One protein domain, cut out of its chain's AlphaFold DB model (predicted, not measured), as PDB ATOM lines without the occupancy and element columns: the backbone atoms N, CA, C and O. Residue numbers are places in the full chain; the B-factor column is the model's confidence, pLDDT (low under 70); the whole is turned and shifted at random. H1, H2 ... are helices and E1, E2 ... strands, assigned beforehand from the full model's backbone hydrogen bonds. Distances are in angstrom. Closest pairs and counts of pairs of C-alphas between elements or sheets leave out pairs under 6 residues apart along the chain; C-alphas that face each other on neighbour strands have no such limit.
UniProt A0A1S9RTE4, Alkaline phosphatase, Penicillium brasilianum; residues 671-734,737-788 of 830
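AT A GLANCE: This is residues 671 to 734 and 737 to 788 of the 830 residues of the protein "Alkaline phosphatase" of Penicillium brasilianum (UniProt A0A1S9RTE4). There is little regular structure: loops join antiparallel strand pairs E1-E2, E3-E6 and hairpin E4-E5, with helices H1 to H3 along one side. The long link 699 to 726 makes one end, the hairpin the other. Printed are 116 residues, 40 in named elements: E1, H1 to H3, E2 to E6, class mixed. The whole is loose, radius of gyration of the C-alphas 16.7 A, spans 55 by 31 by 23 A.

HOW THE PARTS SIT: E1, residues 671 to 675, is antiparallel to E2, 727 to 733; N 674 and O 728 are 3.0 A apart. H1, 676 to 680, touches H2, 685 to 691, closest at C-alphas 679 and 688, 4.7 A. H2 has 1 of 3 O i to N i+4 pairs within hydrogen-bond range, 2 of 4 to N i+3.

IN THESE COORDINATES: C-alpha 671 is at (-3.444, 13.501, 21.311). H3 is 695 to 698, E3 739 to 741, E4 754 to 756, E5 764 to 766; E6, 775 to 777, ends at C-alpha (-15.361, 11.527, 11.151).

THE WHOLE: Across the cut C-alphas 734 and 737 are 10.2 A apart; 21 residues have pLDDT under 70.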
ATOM      1  N   THR A 671      -4.482  12.926  22.193       94.75
ATOM      2  CA  THR A 671      -3.444  13.501  21.311       94.75
ATOM      3  C   THR A 671      -3.324  15.027  21.384       94.75
ATOM      4  O   THR A 671      -2.455  15.611  20.738       94.75
ATOM      5  N   GLY A 672      -4.161  15.687  22.188       95.25
ATOM      6  CA  GLY A 672      -4.171  17.141  22.351       95.25
ATOM      7  C   GLY A 672      -5.339  17.624  23.212       95.25
ATOM      8  O   GLY A 672      -5.869  16.873  24.032       95.25
ATOM      9  N   SER A 673      -5.774  18.864  22.992       95.62
ATOM     10  CA  SER A 673      -7.010  19.416  23.566       95.62
ATOM     11  C   SER A 673      -7.944  19.957  22.489       95.62
ATOM     12  O   SER A 673      -7.534  20.145  21.343       95.62
ATOM     13  N   VAL A 674      -9.199  20.223  22.848       96.50
ATOM     14  CA  VAL A 674     -10.177  20.863  21.956       96.50
ATOM     15  C   VAL A 674     -10.796  22.074  22.638       96.50
ATOM     16  O   VAL A 674     -11.306  21.962  23.748       96.50
ATOM     17  N   ASP A 675     -10.779  23.227  21.965       95.69
ATOM     18  CA  ASP A 675     -11.567  24.404  22.349       95.69
ATOM     19  C   ASP A 675     -13.012  24.243  21.839       95.69
ATOM     20  O   ASP A 675     -13.339  24.635  20.713       95.69
ATOM     21  N   THR A 676     -13.880  23.638  22.655       95.00
ATOM     22  CA  THR A 676     -15.262  23.282  22.275       95.00
ATOM     23  C   THR A 676     -16.059  24.503  21.818       95.00
ATOM     24  O   THR A 676     -16.776  24.457  20.819       95.00
ATOM     25  N   LYS A 677     -15.864  25.652  22.476       94.88
ATOM     26  CA  LYS A 677     -16.542  26.915  22.142       94.88
ATOM     27  C   LYS A 677     -16.015  27.537  20.847       94.88
ATOM     28  O   LYS A 677     -16.794  28.140  20.112       94.88
ATOM     29  N   TYR A 678     -14.731  27.364  20.516       96.12
ATOM     30  CA  TYR A 678     -14.241  27.714  19.179       96.12
ATOM     31  C   TYR A 678     -14.839  26.788  18.110       96.12
ATOM     32  O   TYR A 678     -15.248  27.286  17.061       96.12
ATOM     33  N   MET A 679     -14.915  25.473  18.367       96.81
ATOM     34  CA  MET A 679     -15.464  24.482  17.428       96.81
ATOM     35  C   MET A 679     -16.947  24.722  17.120       96.81
ATOM     36  O   MET A 679     -17.344  24.710  15.950       96.81
ATOM     37  N   GLU A 680     -17.754  24.965  18.153       96.00
ATOM     38  CA  GLU A 680     -19.182  25.279  18.048       96.00
ATOM     39  C   GLU A 680     -19.418  26.483  17.120       96.00
ATOM     40  O   GLU A 680     -20.266  26.427  16.230       96.00
ATOM     41  N   ALA A 681     -18.587  27.525  17.247       97.19
ATOM     42  CA  ALA A 681     -18.676  28.751  16.457       97.19
ATOM     43  C   ALA A 681     -18.285  28.608  14.967       97.19
ATOM     44  O   ALA A 681     -18.510  29.544  14.199       97.19
ATOM     45  N   GLN A 682     -17.699  27.484  14.529       97.31
ATOM     46  CA  GLN A 682     -17.329  27.284  13.119       97.31
ATOM     47  C   GLN A 682     -18.461  26.647  12.300       97.31
ATOM     48  O   GLN A 682     -19.142  25.728  12.756       97.31
ATOM     49  N   HIS A 683     -18.606  27.083  11.045       94.75
ATOM     50  CA  HIS A 683     -19.682  26.647  10.143       94.75
ATOM     51  C   HIS A 683     -19.308  25.501   9.185       94.75
ATOM     52  O   HIS A 683     -20.191  24.965   8.522       94.75
ATOM     53  N   ASP A 684     -18.029  25.127   9.095       95.25
ATOM     54  CA  ASP A 684     -17.539  24.063   8.211       95.25
ATOM     55  C   ASP A 684     -16.560  23.122   8.930       95.25
ATOM     56  O   ASP A 684     -15.788  23.553   9.791       95.25
ATOM     57  N   ASP A 685     -16.565  21.843   8.546       94.75
ATOM     58  CA  ASP A 685     -15.772  20.774   9.167       94.75
ATOM     59  C   ASP A 685     -14.258  21.062   9.169       94.75
ATOM     60  O   ASP A 685     -13.544  20.730  10.120       94.75
ATOM     61  N   ARG A 686     -13.741  21.737   8.132       95.31
ATOM     62  CA  ARG A 686     -12.312  22.067   8.031       95.31
ATOM     63  C   ARG A 686     -11.927  23.208   8.970       95.31
ATOM     64  O   ARG A 686     -10.810  23.210   9.487       95.31
ATOM     65  N   SER A 687     -12.820  24.165   9.209       96.75
ATOM     66  CA  SER A 687     -12.626  25.196  10.228       96.75
ATOM     67  C   SER A 687     -12.846  24.657  11.639       96.75
ATOM     68  O   SER A 687     -12.050  25.005  12.508       96.75
ATOM     69  N   LYS A 688     -13.822  23.762  11.869       97.06
ATOM     70  CA  LYS A 688     -14.041  23.089  13.169       97.06
ATOM     71  C   LYS A 688     -12.765  22.437  13.697       97.06
ATOM     72  O   LYS A 688     -12.382  22.671  14.838       97.06
ATOM     73  N   ARG A 689     -12.026  21.738  12.830       95.75
ATOM     74  CA  ARG A 689     -10.736  21.106  13.164       95.75
ATOM     75  C   ARG A 689      -9.622  22.068  13.613       95.75
ATOM     76  O   ARG A 689      -8.634  21.601  14.163       95.75
ATOM     77  N   LYS A 690      -9.755  23.391  13.432       96.00
ATOM     78  CA  LYS A 690      -8.811  24.384  13.997       96.00
ATOM     79  C   LYS A 690      -8.965  24.564  15.514       96.00
ATOM     80  O   LYS A 690      -8.095  25.171  16.124       96.00
ATOM     81  N   ALA A 691     -10.047  24.057  16.110       96.75
ATOM     82  CA  ALA A 691     -10.231  24.015  17.561       96.75
ATOM     83  C   ALA A 691      -9.281  23.029  18.267       96.75
ATOM     84  O   ALA A 691      -9.152  23.089  19.488       96.75
ATOM     85  N   ILE A 692      -8.663  22.110  17.516       96.81
ATOM     86  CA  ILE A 692      -7.787  21.065  18.047       96.81
ATOM     87  C   ILE A 692      -6.398  21.659  18.319       96.81
ATOM     88  O   ILE A 692      -5.673  22.046  17.398       96.81
ATOM     89  N   GLY A 693      -6.038  21.729  19.598       96.50
ATOM     90  CA  GLY A 693      -4.753  22.199  20.094       96.50
ATOM     91  C   GLY A 693      -3.739  21.067  20.235       96.50
ATOM     92  O   GLY A 693      -3.895  20.189  21.086       96.50
ATOM     93  N   ASN A 694      -2.658  21.135  19.455       94.00
ATOM     94  CA  ASN A 694      -1.536  20.189  19.491       94.00
ATOM     95  C   ASN A 694      -0.276  20.846  20.078       94.00
ATOM     96  O   ASN A 694      -0.027  22.035  19.846       94.00
ATOM     97  N   TYR A 695       0.555  20.052  20.761       92.69
ATOM     98  CA  TYR A 695       1.811  20.483  21.392       92.69
ATOM     99  C   TYR A 695       1.602  21.686  22.335       92.69
ATOM    100  O   TYR A 695       0.782  21.624  23.247       92.69
ATOM    101  N   GLU A 696       2.302  22.802  22.119       91.56
ATOM    102  CA  GLU A 696       2.123  24.058  22.866       91.56
ATOM    103  C   GLU A 696       0.678  24.589  22.859       91.56
ATOM    104  O   GLU A 696       0.240  25.202  23.831       91.56
ATOM    105  N   ASN A 697      -0.089  24.306  21.799       92.56
ATOM    106  CA  ASN A 697      -1.476  24.747  21.666       92.56
ATOM    107  C   ASN A 697      -2.463  23.834  22.412       92.56
ATOM    108  O   ASN A 697      -3.626  24.204  22.542       92.56
ATOM    109  N   SER A 698      -2.028  22.679  22.935       90.62
ATOM    110  CA  SER A 698      -2.864  21.829  23.800       90.62
ATOM    111  C   SER A 698      -3.194  22.497  25.144       90.62
ATOM    112  O   SER A 698      -4.188  22.145  25.780       90.62
ATOM    113  N   GLY A 699      -2.411  23.492  25.575       86.38
ATOM    114  CA  GLY A 699      -2.690  24.277  26.779       86.38
ATOM    115  C   GLY A 699      -2.583  23.481  28.088       86.38
ATOM    116  O   GLY A 699      -1.716  22.625  28.247       86.38
ATOM    117  N   LEU A 700      -3.447  23.805  29.057       83.44
ATOM    118  CA  LEU A 700      -3.528  23.149  30.368       83.44
ATOM    119  C   LEU A 700      -4.945  22.602  30.597       83.44
ATOM    120  O   LEU A 700      -5.916  23.257  30.220       83.44
ATOM    121  N   SER A 701      -5.057  21.450  31.271       79.75
ATOM    122  CA  SER A 701      -6.343  20.838  31.653       79.75
ATOM    123  C   SER A 701      -7.229  21.817  32.432       79.75
ATOM    124  O   SER A 701      -6.785  22.427  33.411       79.75
ATOM    125  N   GLN A 702      -8.492  21.947  32.009       83.25
ATOM    126  CA  GLN A 702      -9.487  22.825  32.638       83.25
ATOM    127  C   GLN A 702     -10.545  22.092  33.478       83.25
ATOM    128  O   GLN A 702     -11.394  22.738  34.088       83.25
ATOM    129  N   TYR A 703     -10.456  20.766  33.604       81.06
ATOM    130  CA  TYR A 703     -11.357  19.964  34.442       81.06
ATOM    131  C   TYR A 703     -11.285  20.321  35.951       81.06
ATOM    132  O   TYR A 703     -12.240  20.109  36.700       81.06
ATOM    133  N   THR A 704     -10.174  20.919  36.411       69.88
ATOM    134  CA  THR A 704      -9.892  21.217  37.838       69.88
ATOM    135  C   THR A 704      -9.737  22.717  38.160       69.88
ATOM    136  O   THR A 704      -8.994  23.104  39.072       69.88
ATOM    137  N   VAL A 705     -10.416  23.602  37.415       56.78
ATOM    138  CA  VAL A 705     -10.355  25.060  37.645       56.78
ATOM    139  C   VAL A 705     -10.998  25.442  38.986       56.78
ATOM    140  O   VAL A 705     -12.157  25.149  39.259       56.78
ATOM    141  N   GLY A 706     -10.233  26.137  39.833       54.44
ATOM    142  CA  GLY A 706     -10.677  26.542  41.167       54.44
ATOM    143  C   GLY A 706     -11.602  27.763  41.163       54.44
ATOM    144  O   GLY A 706     -11.328  28.759  40.499       54.44
ATOM    145  N   GLY A 707     -12.645  27.716  41.992       48.38
ATOM    146  CA  GLY A 707     -13.550  28.831  42.279       48.38
ATOM    147  C   GLY A 707     -14.313  28.607  43.595       48.38
ATOM    148  O   GLY A 707     -14.223  27.517  44.161       48.38
ATOM    149  N   PRO A 708     -15.078  29.596  44.101       40.78
ATOM    150  CA  PRO A 708     -15.794  29.480  45.381       40.78
ATOM    151  C   PRO A 708     -16.807  28.326  45.425       40.78
ATOM    152  O   PRO A 708     -17.028  27.750  46.486       40.78
ATOM    153  N   ASN A 709     -17.364  27.980  44.260       43.53
ATOM    154  CA  ASN A 709     -18.355  26.921  44.065       43.53
ATOM    155  C   ASN A 709     -17.754  25.640  43.454       43.53
ATOM    156  O   ASN A 709     -18.506  24.762  43.040       43.53
ATOM    157  N   ALA A 710     -16.423  25.519  43.360       49.53
ATOM    158  CA  ALA A 710     -15.814  24.250  42.976       49.53
ATOM    159  C   ALA A 710     -16.158  23.207  44.050       49.53
ATOM    160  O   ALA A 710     -15.894  23.441  45.234       49.53
ATOM    161  N   LEU A 711     -16.765  22.089  43.636       44.09
ATOM    162  CA  LEU A 711     -17.141  20.988  44.523       44.09
ATOM    163  C   LEU A 711     -15.937  20.602  45.391       44.09
ATOM    164  O   LEU A 711     -14.906  20.146  44.897       44.09
ATOM    165  N   ARG A 712     -16.048  20.847  46.699       42.53
ATOM    166  CA  ARG A 712     -15.003  20.505  47.664       42.53
ATOM    167  C   ARG A 712     -15.145  19.042  48.031       42.53
ATOM    168  O   ARG A 712     -15.899  18.697  48.937       42.53
ATOM    169  N   TYR A 713     -14.417  18.199  47.319       47.38
ATOM    170  CA  TYR A 713     -14.341  16.788  47.645       47.38
ATOM    171  C   TYR A 713     -13.698  16.568  49.017       47.38
ATOM    172  O   TYR A 713     -12.720  17.224  49.382       47.38
ATOM    173  N   SER A 714     -14.258  15.621  49.768       37.38
ATOM    174  CA  SER A 714     -13.635  15.050  50.961       37.38
ATOM    175  C   SER A 714     -12.253  14.489  50.623       37.38
ATOM    176  O   SER A 714     -12.079  13.905  49.551       37.38
ATOM    177  N   GLU A 715     -11.298  14.627  51.547       35.41
ATOM    178  CA  GLU A 715      -9.923  14.138  51.391       35.41
ATOM    179  C   GLU A 715      -9.891  12.682  50.889       35.41
ATOM    180  O   GLU A 715     -10.231  11.754  51.620       35.41
ATOM    181  N   GLY A 716      -9.500  12.491  49.623       44.78
ATOM    182  CA  GLY A 716      -9.385  11.178  48.977       44.78
ATOM    183  C   GLY A 716     -10.148  11.011  47.659       44.78
ATOM    184  O   GLY A 716      -9.748  10.165  46.866       44.78
ATOM    185  N   VAL A 717     -11.188  11.810  47.395       55.62
ATOM    186  CA  VAL A 717     -12.080  11.625  46.234       55.62
ATOM    187  C   VAL A 717     -11.757  12.666  45.148       55.62
ATOM    188  O   VAL A 717     -12.103  13.832  45.290       55.62
ATOM    189  N   HIS A 718     -11.059  12.292  44.073       69.19
ATOM    190  CA  HIS A 718     -10.514  13.248  43.091       69.19
ATOM    191  C   HIS A 718     -11.303  13.285  41.768       69.19
ATOM    192  O   HIS A 718     -10.777  12.940  40.716       69.19
ATOM    193  N   PHE A 719     -12.562  13.729  41.813       81.62
ATOM    194  CA  PHE A 719     -13.351  14.026  40.606       81.62
ATOM    195  C   PHE A 719     -13.163  15.489  40.149       81.62
ATOM    196  O   PHE A 719     -12.762  16.341  40.949       81.62
ATOM    197  N   PRO A 720     -13.440  15.817  38.873       77.94
ATOM    198  CA  PRO A 720     -13.354  17.183  38.372       77.94
ATOM    199  C   PRO A 720     -14.531  18.033  38.863       77.94
ATOM    200  O   PRO A 720     -15.668  17.569  38.939       77.94
ATOM    201  N   SER A 721     -14.294  19.320  39.131       67.75
ATOM    202  CA  SER A 721     -15.364  20.247  39.532       67.75
ATOM    203  C   SER A 721     -16.285  20.653  38.374       67.75
ATOM    204  O   SER A 721     -17.338  21.241  38.615       67.75
ATOM    205  N   HIS A 722     -15.877  20.384  37.131       77.19
ATOM    206  CA  HIS A 722     -16.660  20.618  35.924       77.19
ATOM    207  C   HIS A 722     -16.308  19.564  34.869       77.19
ATOM    208  O   HIS A 722     -15.136  19.413  34.529       77.19
ATOM    209  N   TRP A 723     -17.315  18.863  34.345       87.12
ATOM    210  CA  TRP A 723     -17.130  17.804  33.342       87.12
ATOM    211  C   TRP A 723     -17.094  18.306  31.898       87.12
ATOM    212  O   TRP A 723     -16.541  17.633  31.046       87.12
ATOM    213  N   ASP A 724     -17.617  19.505  31.635       87.62
ATOM    214  CA  ASP A 724     -17.766  20.092  30.291       87.62
ATOM    215  C   ASP A 724     -16.848  21.330  30.100       87.62
ATOM    216  O   ASP A 724     -17.331  22.452  29.922       87.62
ATOM    217  N   PRO A 725     -15.520  21.229  30.321       89.56
ATOM    218  CA  PRO A 725     -14.629  22.383  30.234       89.56
ATOM    219  C   PRO A 725     -14.524  22.904  28.794       89.56
ATOM    220  O   PRO A 725     -14.586  22.145  27.832       89.56
ATOM    221  N   ARG A 726     -14.250  24.208  28.632       90.94
ATOM    222  CA  ARG A 726     -14.010  24.789  27.298       90.94
ATOM    223  C   ARG A 726     -12.829  24.125  26.586       90.94
ATOM    224  O   ARG A 726     -12.892  23.946  25.377       90.94
ATOM    225  N   TYR A 727     -11.762  23.818  27.324       91.69
ATOM    226  CA  TYR A 727     -10.605  23.082  26.816       91.69
ATOM    227  C   TYR A 727     -10.650  21.656  27.372       91.69
ATOM    228  O   TYR A 727     -10.249  21.411  28.514       91.69
ATOM    229  N   THR A 728     -11.194  20.757  26.557       93.44
ATOM    230  CA  THR A 728     -11.400  19.326  26.832       93.44
ATOM    231  C   THR A 728     -10.289  18.474  26.203       93.44
ATOM    232  O   THR A 728      -9.403  19.009  25.532       93.44
ATOM    233  N   LEU A 729     -10.303  17.155  26.408       95.25
ATOM    234  CA  LEU A 729      -9.353  16.226  25.788       95.25
ATOM    235  C   LEU A 729      -9.656  16.037  24.291       95.25
ATOM    236  O   LEU A 729     -10.787  15.743  23.914       95.25
ATOM    237  N   HIS A 730      -8.634  16.104  23.432       96.44
ATOM    238  CA  HIS A 730      -8.725  15.550  22.074       96.44
ATOM    239  C   HIS A 730      -8.473  14.038  22.157       96.44
ATOM    240  O   HIS A 730      -7.356  13.557  21.932       96.44
ATOM    241  N   ALA A 731      -9.509  13.325  22.596       95.62
ATOM    242  CA  ALA A 731      -9.510  11.893  22.862       95.62
ATOM    243  C   ALA A 731     -10.156  11.100  21.715       95.62
ATOM    244  O   ALA A 731     -11.027  11.614  21.014       95.62
ATOM    245  N   GLY A 732      -9.753   9.846  21.527       95.62
ATOM    246  CA  GLY A 732     -10.376   8.975  20.533       95.62
ATOM    247  C   GLY A 732      -9.896   7.531  20.594       95.62
ATOM    248  O   GLY A 732      -8.807   7.251  21.094       95.62
ATOM    249  N   LEU A 733     -10.702   6.617  20.052       95.69
ATOM    250  CA  LEU A 733     -10.260   5.262  19.717       95.69
ATOM    251  C   LEU A 733      -9.497   5.239  18.381       95.69
ATOM    252  O   LEU A 733      -9.667   6.118  17.542       95.69
ATOM    253  N   ALA A 734      -8.720   4.186  18.137       94.94
ATOM    254  CA  ALA A 734      -8.194   3.851  16.808       94.94
ATOM    255  C   ALA A 734      -9.231   3.135  15.911       94.94
ATOM    256  O   ALA A 734      -9.153   3.207  14.681       94.94
ATOM    257  N   PRO A 737     -16.798   3.523  14.240       96.56
ATOM    258  CA  PRO A 737     -17.696   3.674  13.093       96.56
ATOM    259  C   PRO A 737     -17.696   5.115  12.555       96.56
ATOM    260  O   PRO A 737     -17.174   6.031  13.197       96.56
ATOM    261  N   ASP A 738     -18.343   5.345  11.409       95.62
ATOM    262  CA  ASP A 738     -18.718   6.699  10.975       95.62
ATOM    263  C   ASP A 738     -19.490   7.410  12.101       95.62
ATOM    264  O   ASP A 738     -20.528   6.917  12.539       95.62
ATOM    265  N   HIS A 739     -19.029   8.575  12.559       96.94
ATOM    266  CA  HIS A 739     -19.683   9.321  13.643       96.94
ATOM    267  C   HIS A 739     -19.504  10.837  13.497       96.94
ATOM    268  O   HIS A 739     -18.703  11.321  12.696       96.94
ATOM    269  N   ARG A 740     -20.277  11.611  14.264       96.62
ATOM    270  CA  ARG A 740     -20.045  13.051  14.441       96.62
ATOM    271  C   ARG A 740     -19.263  13.293  15.717       96.62
ATOM    272  O   ARG A 740     -19.452  12.560  16.678       96.62
ATOM    273  N   GLU A 741     -18.430  14.328  15.744       96.62
ATOM    274  CA  GLU A 741     -17.659  14.659  16.942       96.62
ATOM    275  C   GLU A 741     -17.595  16.168  17.212       96.62
ATOM    276  O   GLU A 741     -17.287  16.961  16.315       96.62
ATOM    277  N   ASN A 742     -17.906  16.551  18.453       95.81
ATOM    278  CA  ASN A 742     -17.837  17.915  18.988       95.81
ATOM    279  C   ASN A 742     -17.003  18.020  20.282       95.81
ATOM    280  O   ASN A 742     -16.679  19.137  20.686       95.81
ATOM    281  N   TYR A 743     -16.625  16.886  20.887       95.50
ATOM    282  CA  TYR A 743     -15.914  16.769  22.163       95.50
ATOM    283  C   TYR A 743     -16.654  17.412  23.359       95.50
ATOM    284  O   TYR A 743     -16.034  17.760  24.362       95.50
ATOM    285  N   GLU A 744     -17.975  17.596  23.271       93.94
ATOM    286  CA  GLU A 744     -18.805  18.109  24.370       93.94
ATOM    287  C   GLU A 744     -19.485  16.949  25.113       93.94
ATOM    288  O   GLU A 744     -19.940  15.990  24.492       93.94
ATOM    289  N   VAL A 745     -19.622  17.046  26.439       93.19
ATOM    290  CA  VAL A 745     -20.271  15.984  27.227       93.19
ATOM    291  C   VAL A 745     -21.745  15.851  26.843       93.19
ATOM    292  O   VAL A 745     -22.509  16.819  26.914       93.19
ATOM    293  N   HIS A 746     -22.179  14.636  26.508       93.38
ATOM    294  CA  HIS A 746     -23.575  14.330  26.200       93.38
ATOM    295  C   HIS A 746     -24.426  14.301  27.485       93.38
ATOM    296  O   HIS A 746     -24.429  13.333  28.244       93.38
ATOM    297  N   LYS A 747     -25.145  15.394  27.763       93.44
ATOM    298  CA  LYS A 747     -25.829  15.612  29.056       93.44
ATOM    299  C   LYS A 747     -27.080  14.751  29.235       93.44
ATOM    300  O   LYS A 747     -27.337  14.300  30.345       93.44
ATOM    301  N   ASP A 748     -27.794  14.465  28.148       92.38
ATOM    302  CA  ASP A 748     -29.087  13.759  28.153       92.38
ATOM    303  C   ASP A 748     -28.965  12.216  28.082       92.38
ATOM    304  O   ASP A 748     -29.943  11.520  27.810       92.38
ATOM    305  N   GLY A 749     -27.758  11.676  28.292       92.25
ATOM    306  CA  GLY A 749     -27.468  10.240  28.341       92.25
ATOM    307  C   GLY A 749     -26.270   9.830  27.474       92.25
ATOM    308  O   GLY A 749     -25.631  10.697  26.871       92.25
ATOM    309  N   PRO A 750     -25.952   8.522  27.413       93.38
ATOM    310  CA  PRO A 750     -24.862   7.989  26.600       93.38
ATOM    311  C   PRO A 750     -24.973   8.318  25.109       93.38
ATOM    312  O   PRO A 750     -26.066   8.417  24.543       93.38
ATOM    313  N   ARG A 751     -23.818   8.414  24.453       95.75
ATOM    314  CA  ARG A 751     -23.713   8.584  22.997       95.75
ATOM    315  C   ARG A 751     -24.341   7.445  22.192       95.75
ATOM    316  O   ARG A 751     -24.447   6.303  22.633       95.75
ATOM    317  N   THR A 752     -24.734   7.752  20.959       96.25
ATOM    318  CA  THR A 752     -25.150   6.765  19.949       96.25
ATOM    319  C   THR A 752     -24.494   7.148  18.620       96.25
ATOM    320  O   THR A 752     -25.141   7.799  17.796       96.25
ATOM    321  N   PRO A 753     -23.209   6.804  18.413       96.62
ATOM    322  CA  PRO A 753     -22.370   7.411  17.376       96.62
ATOM    323  C   PRO A 753     -22.835   7.078  15.951       96.62
ATOM    324  O   PRO A 753     -22.846   7.953  15.080       96.62
ATOM    325  N   ALA A 754     -23.299   5.846  15.727       95.88
ATOM    326  CA  ALA A 754     -23.821   5.373  14.449       95.88
ATOM    327  C   ALA A 754     -25.147   4.612  14.605       95.88
ATOM    328  O   ALA A 754     -25.490   4.110  15.675       95.88
ATOM    329  N   VAL A 755     -25.909   4.538  13.513       94.06
ATOM    330  CA  VAL A 755     -27.195   3.831  13.411       94.06
ATOM    331  C   VAL A 755     -27.305   3.108  12.070       94.06
ATOM    332  O   VAL A 755     -26.815   3.600  11.055       94.06
ATOM    333  N   SER A 756     -28.000   1.972  12.032       88.69
ATOM    334  CA  SER A 756     -28.253   1.240  10.784       88.69
ATOM    335  C   SER A 756     -29.038   2.096   9.781       88.69
ATOM    336  O   SER A 756     -30.081   2.679  10.106       88.69
ATOM    337  N   ALA A 757     -28.556   2.172   8.542       81.00
ATOM    338  CA  ALA A 757     -29.204   2.915   7.472       81.00
ATOM    339  C   ALA A 757     -30.541   2.272   7.065       81.00
ATOM    340  O   ALA A 757     -30.759   1.064   7.174       81.00
ATOM    341  N   LYS A 758     -31.468   3.084   6.539       67.38
ATOM    342  CA  LYS A 758     -32.760   2.580   6.049       67.38
ATOM    343  C   LYS A 758     -32.606   1.871   4.703       67.38
ATOM    344  O   LYS A 758     -32.738   2.495   3.651       67.38
ATOM    345  N   GLY A 759     -32.424   0.558   4.772       60.69
ATOM    346  CA  GLY A 759     -32.337  -0.355   3.638       60.69
ATOM    347  C   GLY A 759     -30.956  -0.995   3.551       60.69
ATOM    348  O   GLY A 759     -29.947  -0.295   3.548       60.69
ATOM    349  N   ASP A 760     -30.948  -2.320   3.420       58.22
ATOM    350  CA  ASP A 760     -29.846  -3.263   3.692       58.22
ATOM    351  C   ASP A 760     -28.543  -3.066   2.882       58.22
ATOM    352  O   ASP A 760     -27.629  -3.876   2.965       58.22
ATOM    353  N   LYS A 761     -28.445  -2.016   2.057       60.34
ATOM    354  CA  LYS A 761     -27.332  -1.764   1.125       60.34
ATOM    355  C   LYS A 761     -26.346  -0.677   1.555       60.34
ATOM    356  O   LYS A 761     -25.365  -0.474   0.850       60.34
ATOM    357  N   MET A 762     -26.620   0.058   2.636       64.06
ATOM    358  CA  MET A 762     -25.748   1.146   3.115       64.06
ATOM    359  C   MET A 762     -25.033   0.850   4.439       64.06
ATOM    360  O   MET A 762     -24.250   1.685   4.870       64.06
ATOM    361  N   GLY A 763     -25.284  -0.303   5.070       83.25
ATOM    362  CA  GLY A 763     -24.723  -0.614   6.387       83.25
ATOM    363  C   GLY A 763     -25.208   0.352   7.473       83.25
ATOM    364  O   GLY A 763     -26.369   0.765   7.486       83.25
ATOM    365  N   SER A 764     -24.309   0.699   8.377       87.69
ATOM    366  CA  SER A 764     -24.438   1.665   9.462       87.69
ATOM    367  C   SER A 764     -23.839   3.012   9.053       87.69
ATOM    368  O   SER A 764     -22.885   3.085   8.285       87.69
ATOM    369  N   VAL A 765     -24.427   4.102   9.543       92.62
ATOM    370  CA  VAL A 765     -24.033   5.481   9.211       92.62
ATOM    371  C   VAL A 765     -23.993   6.353  10.459       92.62
ATOM    372  O   VAL A 765     -24.747   6.113  11.406       92.62
ATOM    373  N   ALA A 766     -23.181   7.412  10.427       95.31
ATOM    374  CA  ALA A 766     -23.130   8.419  11.484       95.31
ATOM    375  C   ALA A 766     -24.531   8.920  11.867       95.31
ATOM    376  O   ALA A 766     -25.318   9.376  11.025       95.31
ATOM    377  N   ASN A 767     -24.840   8.869  13.158       95.44
ATOM    378  CA  ASN A 767     -26.114   9.328  13.677       95.44
ATOM    379  C   ASN A 767     -26.174  10.860  13.639       95.44
ATOM    380  O   ASN A 767     -25.536  11.541  14.431       95.44
ATOM    381  N   TYR A 768     -26.994  11.425  12.752       92.38
ATOM    382  CA  TYR A 768     -27.135  12.882  12.615       92.38
ATOM    383  C   TYR A 768     -27.701  13.595  13.861       92.38
ATOM    384  O   TYR A 768     -27.723  14.825  13.886       92.38
ATOM    385  N   LYS A 769     -28.210  12.846  14.851       94.19
ATOM    386  CA  LYS A 769     -28.651  13.370  16.152       94.19
ATOM    387  C   LYS A 769     -27.559  13.334  17.224       94.19
ATOM    388  O   LYS A 769     -27.712  14.009  18.235       94.19
ATOM    389  N   ASP A 770     -26.510  12.542  17.024       95.19
ATOM    390  CA  ASP A 770     -25.335  12.508  17.896       95.19
ATOM    391  C   ASP A 770     -24.407  13.674  17.522       95.19
ATOM    392  O   ASP A 770     -24.307  14.015  16.338       95.19
ATOM    393  N   ALA A 771     -23.800  14.328  18.520       94.62
ATOM    394  CA  ALA A 771     -22.877  15.457  18.361       94.62
ATOM    395  C   ALA A 771     -23.287  16.442  17.238       94.62
ATOM    396  O   ALA A 771     -22.543  16.686  16.287       94.62
ATOM    397  N   VAL A 772     -24.506  17.003  17.316       93.00
ATOM    398  CA  VAL A 772     -25.120  17.814  16.236       93.00
ATOM    399  C   VAL A 772     -24.260  19.024  15.833       93.00
ATOM    400  O   VAL A 772     -24.235  19.405  14.664       93.00
ATOM    401  N   THR A 773     -23.530  19.616  16.784       93.06
ATOM    402  CA  THR A 773     -22.589  20.732  16.563       93.06
ATOM    403  C   THR A 773     -21.229  20.288  16.007       93.06
ATOM    404  O   THR A 773     -20.404  21.139  15.658       93.06
ATOM    405  N   GLY A 774     -20.991  18.981  15.899       94.62
ATOM    406  CA  GLY A 774     -19.736  18.361  15.492       94.62
ATOM    407  C   GLY A 774     -19.520  18.247  13.984       94.62
ATOM    408  O   GLY A 774     -20.411  18.533  13.181       94.62
ATOM    409  N   TYR A 775     -18.324  17.805  13.597       95.62
ATOM    410  CA  TYR A 775     -17.973  17.462  12.211       95.62
ATOM    411  C   TYR A 775     -18.031  15.946  11.983       95.62
ATOM    412  O   TYR A 775     -18.003  15.179  12.944       95.62
ATOM    413  N   LEU A 776     -18.135  15.505  10.725       95.75
ATOM    414  CA  LEU A 776     -18.129  14.074  10.394       95.75
ATOM    415  C   LEU A 776     -16.704  13.501  10.476       95.75
ATOM    416  O   LEU A 776     -15.772  14.050   9.882       95.75
ATOM    417  N   ILE A 777     -16.558  12.368  11.158       95.69
ATOM    418  CA  ILE A 777     -15.361  11.527  11.151       95.69
ATOM    419  C   ILE A 777     -15.733  10.200  10.485       95.69
ATOM    420  O   ILE A 777     -16.616   9.486  10.960       95.69
ATOM    421  N   ASN A 778     -15.060   9.881   9.377       94.81
ATOM    422  CA  ASN A 778     -15.230   8.601   8.692       94.81
ATOM    423  C   ASN A 778     -14.568   7.485   9.507       94.81
ATOM    424  O   ASN A 778     -13.420   7.637   9.928       94.81
ATOM    425  N   GLY A 779     -15.284   6.379   9.689       94.75
ATOM    426  CA  GLY A 779     -14.873   5.231  10.481       94.75
ATOM    427  C   GLY A 779     -13.694   4.449   9.904       94.75
ATOM    428  O   GLY A 779     -13.352   4.540   8.723       94.75
ATOM    429  N   THR A 780     -13.089   3.646  10.771       96.19
ATOM    430  CA  THR A 780     -12.022   2.684  10.449       96.19
ATOM    431  C   THR A 780     -12.502   1.230  10.510       96.19
ATOM    432  O   THR A 780     -11.765   0.324  10.121       96.19
ATOM    433  N   LEU A 781     -13.730   1.006  10.983       94.88
ATOM    434  CA  LEU A 781     -14.372  -0.303  11.098       94.88
ATOM    435  C   LEU A 781     -15.163  -0.707   9.837       94.88
ATOM    436  O   LEU A 781     -15.459   0.143   8.992       94.88
ATOM    437  N   PRO A 782     -15.527  -2.001   9.705       91.19
ATOM    438  CA  PRO A 782     -16.500  -2.470   8.721       91.19
ATOM    439  C   PRO A 782     -17.794  -1.648   8.725       91.19
ATOM    440  O   PRO A 782     -18.240  -1.165   9.765       91.19
ATOM    441  N   VAL A 783     -18.406  -1.497   7.547       89.06
ATOM    442  CA  VAL A 783     -19.541  -0.577   7.335       89.06
ATOM    443  C   VAL A 783     -20.819  -0.967   8.077       89.06
ATOM    444  O   VAL A 783     -21.754  -0.187   8.092       89.06
ATOM    445  N   ASP A 784     -20.907  -2.156   8.663       88.25
ATOM    446  CA  ASP A 784     -22.013  -2.608   9.507       88.25
ATOM    447  C   ASP A 784     -21.825  -2.258  10.996       88.25
ATOM    448  O   ASP A 784     -22.820  -2.159  11.720       88.25
ATOM    449  N   ALA A 785     -20.598  -1.969  11.445       92.25
ATOM    450  CA  ALA A 785     -20.309  -1.598  12.827       92.25
ATOM    451  C   ALA A 785     -21.023  -0.297  13.247       92.25
ATOM    452  O   ALA A 785     -21.017   0.707  12.533       92.25
ATOM    453  N   THR A 786     -21.621  -0.298  14.442       93.88
ATOM    454  CA  THR A 786     -22.309   0.868  15.030       93.88
ATOM    455  C   THR A 786     -21.570   1.492  16.217       93.88
ATOM    456  O   THR A 786     -21.996   2.532  16.720       93.88
ATOM    457  N   GLN A 787     -20.488   0.861  16.679       95.44
ATOM    458  CA  GLN A 787     -19.766   1.154  17.922       95.44
ATOM    459  C   GLN A 787     -18.268   0.839  17.756       95.44
ATOM    460  O   GLN A 787     -17.878   0.219  16.766       95.44
ATOM    461  N   GLY A 788     -17.431   1.302  18.690       95.56
ATOM    462  CA  GLY A 788     -16.015   0.929  18.781       95.56
ATOM    463  C   GLY A 788     -15.809  -0.560  19.087       95.56
ATOM    464  O   GLY A 788     -16.775  -1.304  19.252       95.56
TER     465      GLY A 788